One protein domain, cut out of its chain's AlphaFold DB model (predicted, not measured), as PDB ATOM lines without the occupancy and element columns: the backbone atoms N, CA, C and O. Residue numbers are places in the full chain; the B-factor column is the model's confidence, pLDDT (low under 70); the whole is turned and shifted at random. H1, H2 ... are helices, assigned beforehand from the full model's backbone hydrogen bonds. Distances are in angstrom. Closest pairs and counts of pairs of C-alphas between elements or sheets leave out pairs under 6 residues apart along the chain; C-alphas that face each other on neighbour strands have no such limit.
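Overview. This is residues 53 to 133 of the 134 residues of an uncharacterized protein of Pedobacter westerhofensis (UniProt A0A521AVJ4). The picture is an open U of two long helices: H2 makes one arm, residues 100 to 106 make the turn, and H3 folds back as the other arm, with a gap between the arms. Near the open end, the short helix H1 packs on the first part of H2, and a long loop, residues 60 to 78, leads from H1 to H2. The printed part has 81 residues with three named helices, H1, H2 and H3 in that order, and no named strand; the class is all helix. The whole is loose, with a radius of gyration of the C-alphas of 15.0 A, and elongated, spanning 43 by 26 by 20 A.

Arrangement. Start at the first printed residue with H1, residues 53 to 59, and compare it with H2, residues 79 to 99. The two touch, with 17 pairs of C-alphas within 8 A; look for the closest pair at Gly 58 and Pro 79, whose C-alphas are 4.6 A apart. H2 touches H1 with residues 79 to 87 alone. Their lines stand at a steep tilt of 49 degrees, opposite ways, and their centres are 11.9 A apart. Go on to H3, residues 107 to 129, which touches no helix. It is apart from H1, and it is only just apart from H2, the closest C-alphas of the two being 8.4 A apart. In the backbones of H1, H2 and H3, every O i to N i+4 pair is within hydrogen-bond range.

Along the chain. Find C-alpha 53 at (74.587, 139.386, 119.249), where H1 begins; its seven residues end at Val 59. Past the loop, find C-alpha 79 at (68.742, 131.226, 125.852); from there H2 runs 30.3 A through 21 residues to Ala 99. H3, the longest helix with 23 residues, begins at Asp 107 and runs 32.8 A to C-alpha 129 at (66.639, 143.834, 109.055).

Size, cuts and confidence. The two C-alphas farthest apart are those of Lys 70 and Glu 105, at 45.0 A. The printed part has no cut. The link from H1 to H2 is long, with 19 residues, and the link from H2 to H3 is short, with 7. Residues 91 to 96 of H2, residues 103 to 108, residues 114 to 120 of H3, and residues 125 to 130, of which 125 to 129 belong to H3, stand free. The mean pLDDT of the printed part is 70.3; look for values under 70 at residues 57 to 83, residue 105 and residues 127 to 133.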
ATOM      1  N   PRO A  53      76.047 139.469 119.235       73.50
ATOM      2  CA  PRO A  53      74.587 139.386 119.249       73.50
ATOM      3  C   PRO A  53      74.066 138.111 119.909       73.50
ATOM      4  O   PRO A  53      73.033 138.172 120.570       73.50
ATOM      5  N   HIS A  54      74.771 136.981 119.785       71.94
ATOM      6  CA  HIS A  54      74.386 135.745 120.472       71.94
ATOM      7  C   HIS A  54      74.558 135.858 121.992       71.94
ATOM      8  O   HIS A  54      73.702 135.383 122.737       71.94
ATOM      9  N   PHE A  55      75.621 136.523 122.457       72.56
ATOM     10  CA  PHE A  55      75.860 136.765 123.877       72.56
ATOM     11  C   PHE A  55      74.830 137.728 124.461       72.56
ATOM     12  O   PHE A  55      74.172 137.393 125.440       72.56
ATOM     13  N   VAL A  56      74.636 138.890 123.828       73.50
ATOM     14  CA  VAL A  56      73.682 139.908 124.296       73.50
ATOM     15  C   VAL A  56      72.265 139.338 124.329       73.50
ATOM     16  O   VAL A  56      71.589 139.454 125.343       73.50
ATOM     17  N   LYS A  57      71.822 138.649 123.271       68.44
ATOM     18  CA  LYS A  57      70.479 138.052 123.239       68.44
ATOM     19  C   LYS A  57      70.318 136.905 124.235       68.44
ATOM     20  O   LYS A  57      69.287 136.821 124.891       68.44
ATOM     21  N   GLY A  58      71.351 136.078 124.408       64.06
ATOM     22  CA  GLY A  58      71.366 135.023 125.418       64.06
ATOM     23  C   GLY A  58      71.266 135.557 126.852       64.06
ATOM     24  O   GLY A  58      70.455 135.056 127.626       64.06
ATOM     25  N   VAL A  59      72.042 136.593 127.196       66.62
ATOM     26  CA  VAL A  59      72.033 137.230 128.529       66.62
ATOM     27  C   VAL A  59      70.726 137.981 128.791       66.62
ATOM     28  O   VAL A  59      70.213 137.926 129.904       66.62
ATOM     29  N   CYS A  60      70.145 138.624 127.774       63.78
ATOM     30  CA  CYS A  60      68.845 139.292 127.888       63.78
ATOM     31  C   CYS A  60      67.653 138.320 127.980       63.78
ATOM     32  O   CYS A  60      66.526 138.773 128.139       63.78
ATOM     33  N   GLY A  61      67.871 137.001 127.869       53.47
ATOM     34  CA  GLY A  61      66.793 136.003 127.870       53.47
ATOM     35  C   GLY A  61      65.965 135.978 126.582       53.47
ATOM     36  O   GLY A  61      64.969 135.261 126.503       53.47
ATOM     37  N   ASP A  62      66.393 136.720 125.559       54.12
ATOM     38  CA  ASP A  62      65.726 136.803 124.270       54.12
ATOM     39  C   ASP A  62      66.057 135.573 123.428       54.12
ATOM     40  O   ASP A  62      67.218 135.224 123.178       54.12
ATOM     41  N   ALA A  63      65.019 134.933 122.907       53.25
ATOM     42  CA  ALA A  63      65.195 133.853 121.963       53.25
ATOM     43  C   ALA A  63      65.800 134.384 120.655       53.25
ATOM     44  O   ALA A  63      65.226 135.210 119.945       53.25
ATOM     45  N   PHE A  64      66.981 133.873 120.327       49.28
ATOM     46  CA  PHE A  64      67.716 134.221 119.124       49.28
ATOM     47  C   PHE A  64      67.980 132.954 118.296       49.28
ATOM     48  O   PHE A  64      68.213 131.886 118.872       49.28
ATOM     49  N   PRO A  65      67.901 133.013 116.958       50.34
ATOM     50  CA  PRO A  65      68.019 131.817 116.140       50.34
ATOM     51  C   PRO A  65      69.459 131.331 116.104       50.34
ATOM     52  O   PRO A  65      70.353 132.015 115.604       50.34
ATOM     53  N   THR A  66      69.662 130.106 116.577       47.91
ATOM     54  CA  THR A  66      70.903 129.360 116.375       47.91
ATOM     55  C   THR A  66      70.774 128.461 115.139       47.91
ATOM     56  O   THR A  66      69.657 128.113 114.734       47.91
ATOM     57  N   PRO A  67      71.894 128.025 114.535       51.44
ATOM     58  CA  PRO A  67      71.876 126.989 113.497       51.44
ATOM     59  C   PRO A  67      71.289 125.646 113.975       51.44
ATOM     60  O   PRO A  67      70.968 124.802 113.146       51.44
ATOM     61  N   PHE A  68      71.113 125.459 115.287       51.78
ATOM     62  CA  PHE A  68      70.551 124.253 115.908       51.78
ATOM     63  C   PHE A  68      69.055 124.362 116.235       51.78
ATOM     64  O   PHE A  68      68.465 123.426 116.774       51.78
ATOM     65  N   ALA A  69      68.429 125.494 115.919       47.09
ATOM     66  CA  ALA A  69      66.989 125.655 116.015       47.09
ATOM     67  C   ALA A  69      66.244 124.646 115.119       47.09
ATOM     68  O   ALA A  69      66.736 124.283 114.054       47.09
ATOM     69  N   LYS A  70      65.033 124.223 115.499       43.69
ATOM     70  CA  LYS A  70      64.105 123.524 114.590       43.69
ATOM     71  C   LYS A  70      62.887 124.425 114.355       43.69
ATOM     72  O   LYS A  70      62.130 124.614 115.302       43.69
ATOM     73  N   PRO A  71      62.705 125.006 113.152       48.97
ATOM     74  CA  PRO A  71      63.543 124.891 111.950       48.97
ATOM     75  C   PRO A  71      64.887 125.640 112.083       48.97
ATOM     76  O   PRO A  71      64.943 126.657 112.785       48.97
ATOM     77  N   PRO A  72      65.964 125.189 111.411       45.34
ATOM     78  CA  PRO A  72      67.281 125.823 111.495       45.34
ATOM     79  C   PRO A  72      67.213 127.272 111.015       45.34
ATOM     80  O   PRO A  72      66.772 127.565 109.907       45.34
ATOM     81  N   GLY A  73      67.612 128.203 111.884       48.00
ATOM     82  CA  GLY A  73      67.535 129.640 111.616       48.00
ATOM     83  C   GLY A  73      66.159 130.299 111.820       48.00
ATOM     84  O   GLY A  73      66.080 131.515 111.629       48.00
ATOM     85  N   GLN A  74      65.124 129.550 112.233       44.50
ATOM     86  CA  GLN A  74      63.773 130.069 112.528       44.50
ATOM     87  C   GLN A  74      63.242 129.704 113.930       44.50
ATOM     88  O   GLN A  74      62.478 130.471 114.501       44.50
ATOM     89  N   GLY A  75      63.645 128.571 114.513       45.56
ATOM     90  CA  GLY A  75      63.160 128.140 115.831       45.56
ATOM     91  C   GLY A  75      63.818 128.878 117.007       45.56
ATOM     92  O   GLY A  75      65.028 129.122 117.028       45.56
ATOM     93  N   LEU A  76      63.020 129.200 118.023       46.03
ATOM     94  CA  LEU A  76      63.478 129.778 119.286       46.03
ATOM     95  C   LEU A  76      64.429 128.778 119.966       46.03
ATOM     96  O   LEU A  76      64.015 127.723 120.439       46.03
ATOM     97  N   SER A  77      65.730 129.065 119.957       48.50
ATOM     98  CA  SER A  77      66.708 128.263 120.699       48.50
ATOM     99  C   SER A  77      66.697 128.718 122.150       48.50
ATOM    100  O   SER A  77      66.648 129.924 122.397       48.50
ATOM    101  N   SER A  78      66.748 127.776 123.097       55.06
ATOM    102  CA  SER A  78      66.840 128.108 124.524       55.06
ATOM    103  C   SER A  78      67.955 129.144 124.751       55.06
ATOM    104  O   SER A  78      69.034 128.978 124.166       55.06
ATOM    105  N   PRO A  79      67.738 130.197 125.562       56.62
ATOM    106  CA  PRO A  79      68.742 131.226 125.852       56.62
ATOM    107  C   PRO A  79      70.124 130.648 126.203       56.62
ATOM    108  O   PRO A  79      71.146 131.155 125.744       56.62
ATOM    109  N   SER A  80      70.164 129.501 126.888       56.09
ATOM    110  CA  SER A  80      71.392 128.776 127.236       56.09
ATOM    111  C   SER A  80      72.199 128.285 126.024       56.09
ATOM    112  O   SER A  80      73.428 128.279 126.069       56.09
ATOM    113  N   LEU A  81      71.546 127.906 124.919       67.56
ATOM    114  CA  LEU A  81      72.227 127.495 123.682       67.56
ATOM    115  C   LEU A  81      72.829 128.687 122.937       67.56
ATOM    116  O   LEU A  81      73.902 128.555 122.352       67.56
ATOM    117  N   ASN A  82      72.177 129.853 122.983       68.38
ATOM    118  CA  ASN A  82      72.750 131.089 122.449       68.38
ATOM    119  C   ASN A  82      74.005 131.494 123.224       68.38
ATOM    120  O   ASN A  82      75.009 131.836 122.604       68.38
ATOM    121  N   ILE A  83      73.978 131.373 124.554       69.38
ATOM    122  CA  ILE A  83      75.149 131.625 125.402       69.38
ATOM    123  C   ILE A  83      76.273 130.634 125.078       69.38
ATOM    124  O   ILE A  83      77.401 131.057 124.847       69.38
ATOM    125  N   LEU A  84      75.984 129.330 124.999       77.81
ATOM    126  CA  LEU A  84      77.004 128.320 124.692       77.81
ATOM    127  C   LEU A  84      77.619 128.526 123.299       77.81
ATOM    128  O   LEU A  84      78.834 128.431 123.133       77.81
ATOM    129  N   TRP A  85      76.793 128.858 122.306       76.19
ATOM    130  CA  TRP A  85      77.262 129.173 120.959       76.19
ATOM    131  C   TRP A  85      78.096 130.453 120.928       76.19
ATOM    132  O   TRP A  85      79.143 130.492 120.281       76.19
ATOM    133  N   ALA A  86      77.689 131.488 121.662       78.81
ATOM    134  CA  ALA A  86      78.484 132.696 121.820       78.81
ATOM    135  C   ALA A  86      79.856 132.361 122.427       78.81
ATOM    136  O   ALA A  86      80.883 132.711 121.849       78.81
ATOM    137  N   LEU A  87      79.895 131.612 123.532       81.25
ATOM    138  CA  LEU A  87      81.143 131.202 124.183       81.25
ATOM    139  C   LEU A  87      82.050 130.398 123.245       81.25
ATOM    140  O   LEU A  87      83.256 130.633 123.213       81.25
ATOM    141  N   PHE A  88      81.485 129.509 122.428       85.12
ATOM    142  CA  PHE A  88      82.244 128.802 121.400       85.12
ATOM    143  C   PHE A  88      82.889 129.769 120.392       85.12
ATOM    144  O   PHE A  88      84.092 129.682 120.140       85.12
ATOM    145  N   ASN A  89      82.126 130.733 119.865       86.62
ATOM    146  CA  ASN A  89      82.650 131.755 118.951       86.62
ATOM    147  C   ASN A  89      83.736 132.617 119.614       86.62
ATOM    148  O   ASN A  89      84.728 132.948 118.969       86.62
ATOM    149  N   LEU A  90      83.591 132.937 120.902       84.62
ATOM    150  CA  LEU A  90      84.592 133.682 121.663       84.62
ATOM    151  C   LEU A  90      85.901 132.897 121.803       84.62
ATOM    152  O   LEU A  90      86.970 133.447 121.544       84.62
ATOM    153  N   VAL A  91      85.828 131.614 122.170       89.06
ATOM    154  CA  VAL A  91      87.014 130.753 122.316       89.06
ATOM    155  C   VAL A  91      87.734 130.603 120.977       89.06
ATOM    156  O   VAL A  91      88.942 130.828 120.902       89.06
ATOM    157  N   VAL A  92      87.000 130.288 119.908       87.31
ATOM    158  CA  VAL A  92      87.573 130.153 118.561       87.31
ATOM    159  C   VAL A  92      88.171 131.480 118.090       87.31
ATOM    160  O   VAL A  92      89.313 131.509 117.631       87.31
ATOM    161  N   GLY A  93      87.449 132.590 118.263       85.31
ATOM    162  CA  GLY A  93      87.917 133.930 117.914       85.31
ATOM    163  C   GLY A  93      89.191 134.326 118.662       85.31
ATOM    164  O   GLY A  93      90.127 134.832 118.047       85.31
ATOM    165  N   TYR A  94      89.280 134.030 119.961       86.12
ATOM    166  CA  TYR A  94      90.464 134.310 120.775       86.12
ATOM    167  C   TYR A  94      91.684 133.481 120.347       86.12
ATOM    168  O   TYR A  94      92.782 134.021 120.186       86.12
ATOM    169  N   VAL A  95      91.501 132.178 120.104       86.88
ATOM    170  CA  VAL A  95      92.580 131.306 119.611       86.88
ATOM    171  C   VAL A  95      93.082 131.798 118.253       86.88
ATOM    172  O   VAL A  95      94.292 131.920 118.051       86.88
ATOM    173  N   LEU A  96      92.172 132.160 117.345       84.31
ATOM    174  CA  LEU A  96      92.520 132.706 116.035       84.31
ATOM    175  C   LEU A  96      93.191 134.080 116.125       84.31
ATOM    176  O   LEU A  96      94.117 134.343 115.366       84.31
ATOM    177  N   PHE A  97      92.800 134.935 117.073       84.38
ATOM    178  CA  PHE A  97      93.441 136.231 117.309       84.38
ATOM    179  C   PHE A  97      94.903 136.063 117.748       84.38
ATOM    180  O   PHE A  97      95.804 136.751 117.254       84.38
ATOM    181  N   ARG A  98      95.161 135.097 118.641       83.75
ATOM    182  CA  ARG A  98      96.515 134.730 119.084       83.75
ATOM    183  C   ARG A  98      97.330 134.127 117.939       83.75
ATOM    184  O   ARG A  98      98.476 134.531 117.744       83.75
ATOM    185  N   ALA A  99      96.736 133.220 117.164       82.69
ATOM    186  CA  ALA A  99      97.374 132.583 116.012       82.69
ATOM    187  C   ALA A  99      97.649 133.569 114.863       82.69
ATOM    188  O   ALA A  99      98.684 133.479 114.208       82.69
ATOM    189  N   GLY A 100      96.767 134.547 114.649       78.75
ATOM    190  CA  GLY A 100      96.904 135.606 113.647       78.75
ATOM    191  C   GLY A 100      97.942 136.670 113.998       78.75
ATOM    192  O   GLY A 100      98.256 137.517 113.165       78.75
ATOM    193  N   ARG A 101      98.499 136.625 115.219       80.50
ATOM    194  CA  ARG A 101      99.462 137.611 115.734       80.50
ATOM    195  C   ARG A 101      98.946 139.048 115.604       80.50
ATOM    196  O   ARG A 101      99.736 139.969 115.425       80.50
ATOM    197  N   VAL A 102      97.636 139.258 115.739       74.19
ATOM    198  CA  VAL A 102      97.000 140.585 115.599       74.19
ATOM    199  C   VAL A 102      97.553 141.594 116.619       74.19
ATOM    200  O   VAL A 102      97.564 142.793 116.369       74.19
ATOM    201  N   TYR A 103      98.083 141.104 117.743       72.94
ATOM    202  CA  TYR A 103      98.746 141.903 118.778       72.94
ATOM    203  C   TYR A 103     100.150 142.415 118.394       72.94
ATOM    204  O   TYR A 103     100.749 143.159 119.164       72.94
ATOM    205  N   THR A 104     100.710 141.988 117.259       74.75
ATOM    206  CA  THR A 104     102.040 142.427 116.801       74.75
ATOM    207  C   THR A 104     101.971 143.752 116.035       74.75
ATOM    208  O   THR A 104     100.898 144.190 115.624       74.75
ATOM    209  N   GLU A 105     103.119 144.399 115.815       69.12
ATOM    210  CA  GLU A 105     103.223 145.688 115.105       69.12
ATOM    211  C   GLU A 105     102.828 145.635 113.615       69.12
ATOM    212  O   GLU A 105     102.877 146.648 112.928       69.12
ATOM    213  N   ASN A 106     102.387 144.486 113.095       77.19
ATOM    214  CA  ASN A 106     101.922 144.377 111.716       77.19
ATOM    215  C   ASN A 106     100.529 145.010 111.545       77.19
ATOM    216  O   ASN A 106      99.502 144.389 111.841       77.19
ATOM    217  N   ASP A 107     100.494 146.230 111.013       83.88
ATOM    218  CA  ASP A 107      99.251 146.957 110.744       83.88
ATOM    219  C   ASP A 107      98.337 146.241 109.745       83.88
ATOM    220  O   ASP A 107      97.114 146.327 109.855       83.88
ATOM    221  N   LEU A 108      98.890 145.444 108.826       84.00
ATOM    222  CA  LEU A 108      98.099 144.707 107.843       84.00
ATOM    223  C   LEU A 108      97.250 143.603 108.495       84.00
ATOM    224  O   LEU A 108      96.086 143.432 108.133       84.00
ATOM    225  N   SER A 109      97.772 142.900 109.508       82.38
ATOM    226  CA  SER A 109      96.989 141.915 110.274       82.38
ATOM    227  C   SER A 109      95.827 142.568 111.027       82.38
ATOM    228  O   SER A 109      94.731 142.007 111.069       82.38
ATOM    229  N   LYS A 110      96.037 143.773 111.577       83.12
ATOM    230  CA  LYS A 110      94.982 144.556 112.242       83.12
ATOM    231  C   LYS A 110      93.917 144.997 111.238       83.12
ATOM    232  O   LYS A 110      92.731 144.810 111.490       83.12
ATOM    233  N   LEU A 111      94.324 145.517 110.077       88.44
ATOM    234  CA  LEU A 111      93.401 145.914 109.008       88.44
ATOM    235  C   LEU A 111      92.544 144.736 108.529       88.44
ATOM    236  O   LEU A 111      91.329 144.870 108.404       88.44
ATOM    237  N   ILE A 112      93.149 143.565 108.319       87.62
ATOM    238  CA  ILE A 112      92.430 142.355 107.895       87.62
ATOM    239  C   ILE A 112      91.469 141.859 108.983       87.62
ATOM    240  O   ILE A 112      90.352 141.439 108.673       87.62
ATOM    241  N   PHE A 113      91.862 141.949 110.254       88.06
ATOM    242  CA  PHE A 113      90.975 141.680 111.383       88.06
ATOM    243  C   PHE A 113      89.742 142.600 111.374       88.06
ATOM    244  O   PHE A 113      88.608 142.116 111.438       88.06
ATOM    245  N   PHE A 114      89.939 143.914 111.208       89.31
ATOM    246  CA  PHE A 114      88.837 144.878 111.107       89.31
ATOM    247  C   PHE A 114      87.976 144.669 109.857       89.31
ATOM    248  O   PHE A 114      86.759 144.832 109.924       89.31
ATOM    249  N   ALA A 115      88.564 144.246 108.735       90.25
ATOM    250  CA  ALA A 115      87.811 143.892 107.535       90.25
ATOM    251  C   ALA A 115      86.874 142.697 107.788       90.25
ATOM    252  O   ALA A 115      85.698 142.748 107.421       90.25
ATOM    253  N   GLY A 116      87.356 141.651 108.471       85.69
ATOM    254  CA  GLY A 116      86.528 140.515 108.894       85.69
ATOM    255  C   GLY A 116      85.387 140.937 109.822       85.69
ATOM    256  O   GLY A 116      84.237 140.539 109.619       85.69
ATOM    257  N   LEU A 117      85.684 141.821 110.780       88.19
ATOM    258  CA  LEU A 117      84.690 142.409 111.678       88.19
ATOM    259  C   LEU A 117      83.608 143.174 110.903       88.19
ATOM    260  O   LEU A 117      82.418 142.955 111.142       88.19
ATOM    261  N   ALA A 118      84.000 144.038 109.963       87.25
ATOM    262  CA  ALA A 118      83.093 144.879 109.184       87.25
ATOM    263  C   ALA A 118      82.194 144.064 108.242       87.25
ATOM    264  O   ALA A 118      80.984 144.308 108.169       87.25
ATOM    265  N   LEU A 119      82.754 143.063 107.555       87.88
ATOM    266  CA  LEU A 119      81.990 142.183 106.669       87.88
ATOM    267  C   LEU A 119      80.965 141.363 107.446       87.88
ATOM    268  O   LEU A 119      79.798 141.309 107.053       87.88
ATOM    269  N   MET A 120      81.374 140.772 108.572       86.19
ATOM    270  CA  MET A 120      80.455 139.997 109.395       86.19
ATOM    271  C   MET A 120      79.369 140.892 110.001       86.19
ATOM    272  O   MET A 120      78.193 140.547 109.945       86.19
ATOM    273  N   SER A 121      79.723 142.093 110.470       81.00
ATOM    274  CA  SER A 121      78.753 143.069 110.992       81.00
ATOM    275  C   SER A 121      77.712 143.442 109.936       81.00
ATOM    276  O   SER A 121      76.512 143.418 110.204       81.00
ATOM    277  N   SER A 122      78.159 143.706 108.706       83.88
ATOM    278  CA  SER A 122      77.282 144.027 107.573       83.88
ATOM    279  C   SER A 122      76.358 142.862 107.211       83.88
ATOM    280  O   SER A 122      75.180 143.064 106.907       83.88
ATOM    281  N   TYR A 123      76.871 141.629 107.258       82.25
ATOM    282  CA  TYR A 123      76.083 140.423 107.022       82.25
ATOM    283  C   TYR A 123      74.987 140.244 108.081       82.25
ATOM    284  O   TYR A 123      73.823 140.030 107.732       82.25
ATOM    285  N   LEU A 124      75.334 140.384 109.366       74.38
ATOM    286  CA  LEU A 124      74.362 140.300 110.456       74.38
ATOM    287  C   LEU A 124      73.317 141.415 110.381       74.38
ATOM    288  O   LEU A 124      72.132 141.126 110.533       74.38
ATOM    289  N   ALA A 125      73.720 142.649 110.075       78.50
ATOM    290  CA  ALA A 125      72.795 143.768 109.906       78.50
ATOM    291  C   ALA A 125      71.719 143.458 108.850       78.50
ATOM    292  O   ALA A 125      70.526 143.588 109.123       78.50
ATOM    293  N   LYS A 126      72.108 142.936 107.677       73.69
ATOM    294  CA  LYS A 126      71.149 142.507 106.640       73.69
ATOM    295  C   LYS A 126      70.233 141.381 107.125       73.69
ATOM    296  O   LYS A 126      69.030 141.395 106.863       73.69
ATOM    297  N   ARG A 127      70.788 140.404 107.846       67.50
ATOM    298  CA  ARG A 127      70.039 139.254 108.373       67.50
ATOM    299  C   ARG A 127      68.988 139.671 109.410       67.50
ATOM    300  O   ARG A 127      67.917 139.072 109.429       67.50
ATOM    301  N   PHE A 128      69.276 140.668 110.249       62.56
ATOM    302  CA  PHE A 128      68.321 141.174 111.242       62.56
ATOM    303  C   PHE A 128      67.259 142.077 110.647       62.56
ATOM    304  O   PHE A 128      66.092 141.872 110.942       62.56
ATOM    305  N   VAL A 129      67.623 142.972 109.731       60.78
ATOM    306  CA  VAL A 129      66.639 143.834 109.055       60.78
ATOM    307  C   VAL A 129      65.593 143.017 108.284       60.78
ATOM    308  O   VAL A 129      64.459 143.452 108.112       60.78
ATOM    309  N   THR A 130      65.944 141.809 107.835       52.75
ATOM    310  CA  THR A 130      64.999 140.920 107.141       52.75
ATOM    311  C   THR A 130      64.055 140.189 108.108       52.75
ATOM    312  O   THR A 130      63.001 139.728 107.683       52.75
ATOM    313  N   LYS A 131      64.393 140.084 109.403       49.78
ATOM    314  CA  LYS A 131      63.514 139.457 110.405       49.78
ATOM    315  C   LYS A 131      62.305 140.306 110.767       49.78
ATOM    316  O   LYS A 131      61.265 139.733 111.042       49.78
ATOM    317  N   ASP A 132      62.428 141.627 110.711       47.09
ATOM    318  CA  ASP A 132      61.337 142.544 111.064       47.09
ATOM    319  C   ASP A 132      60.278 142.680 109.946       47.09
ATOM    320  O   ASP A 132      59.381 143.514 110.036       47.09
ATOM    321  N   LYS A 133      60.391 141.898 108.858       43.50
ATOM    322  CA  LYS A 133      59.503 141.958 107.681       43.50
ATOM    323  C   LYS A 133      58.683 140.686 107.423       43.50
ATOM    324  O   LYS A 133      58.055 140.601 106.369       43.50
TER     325      LYS A 133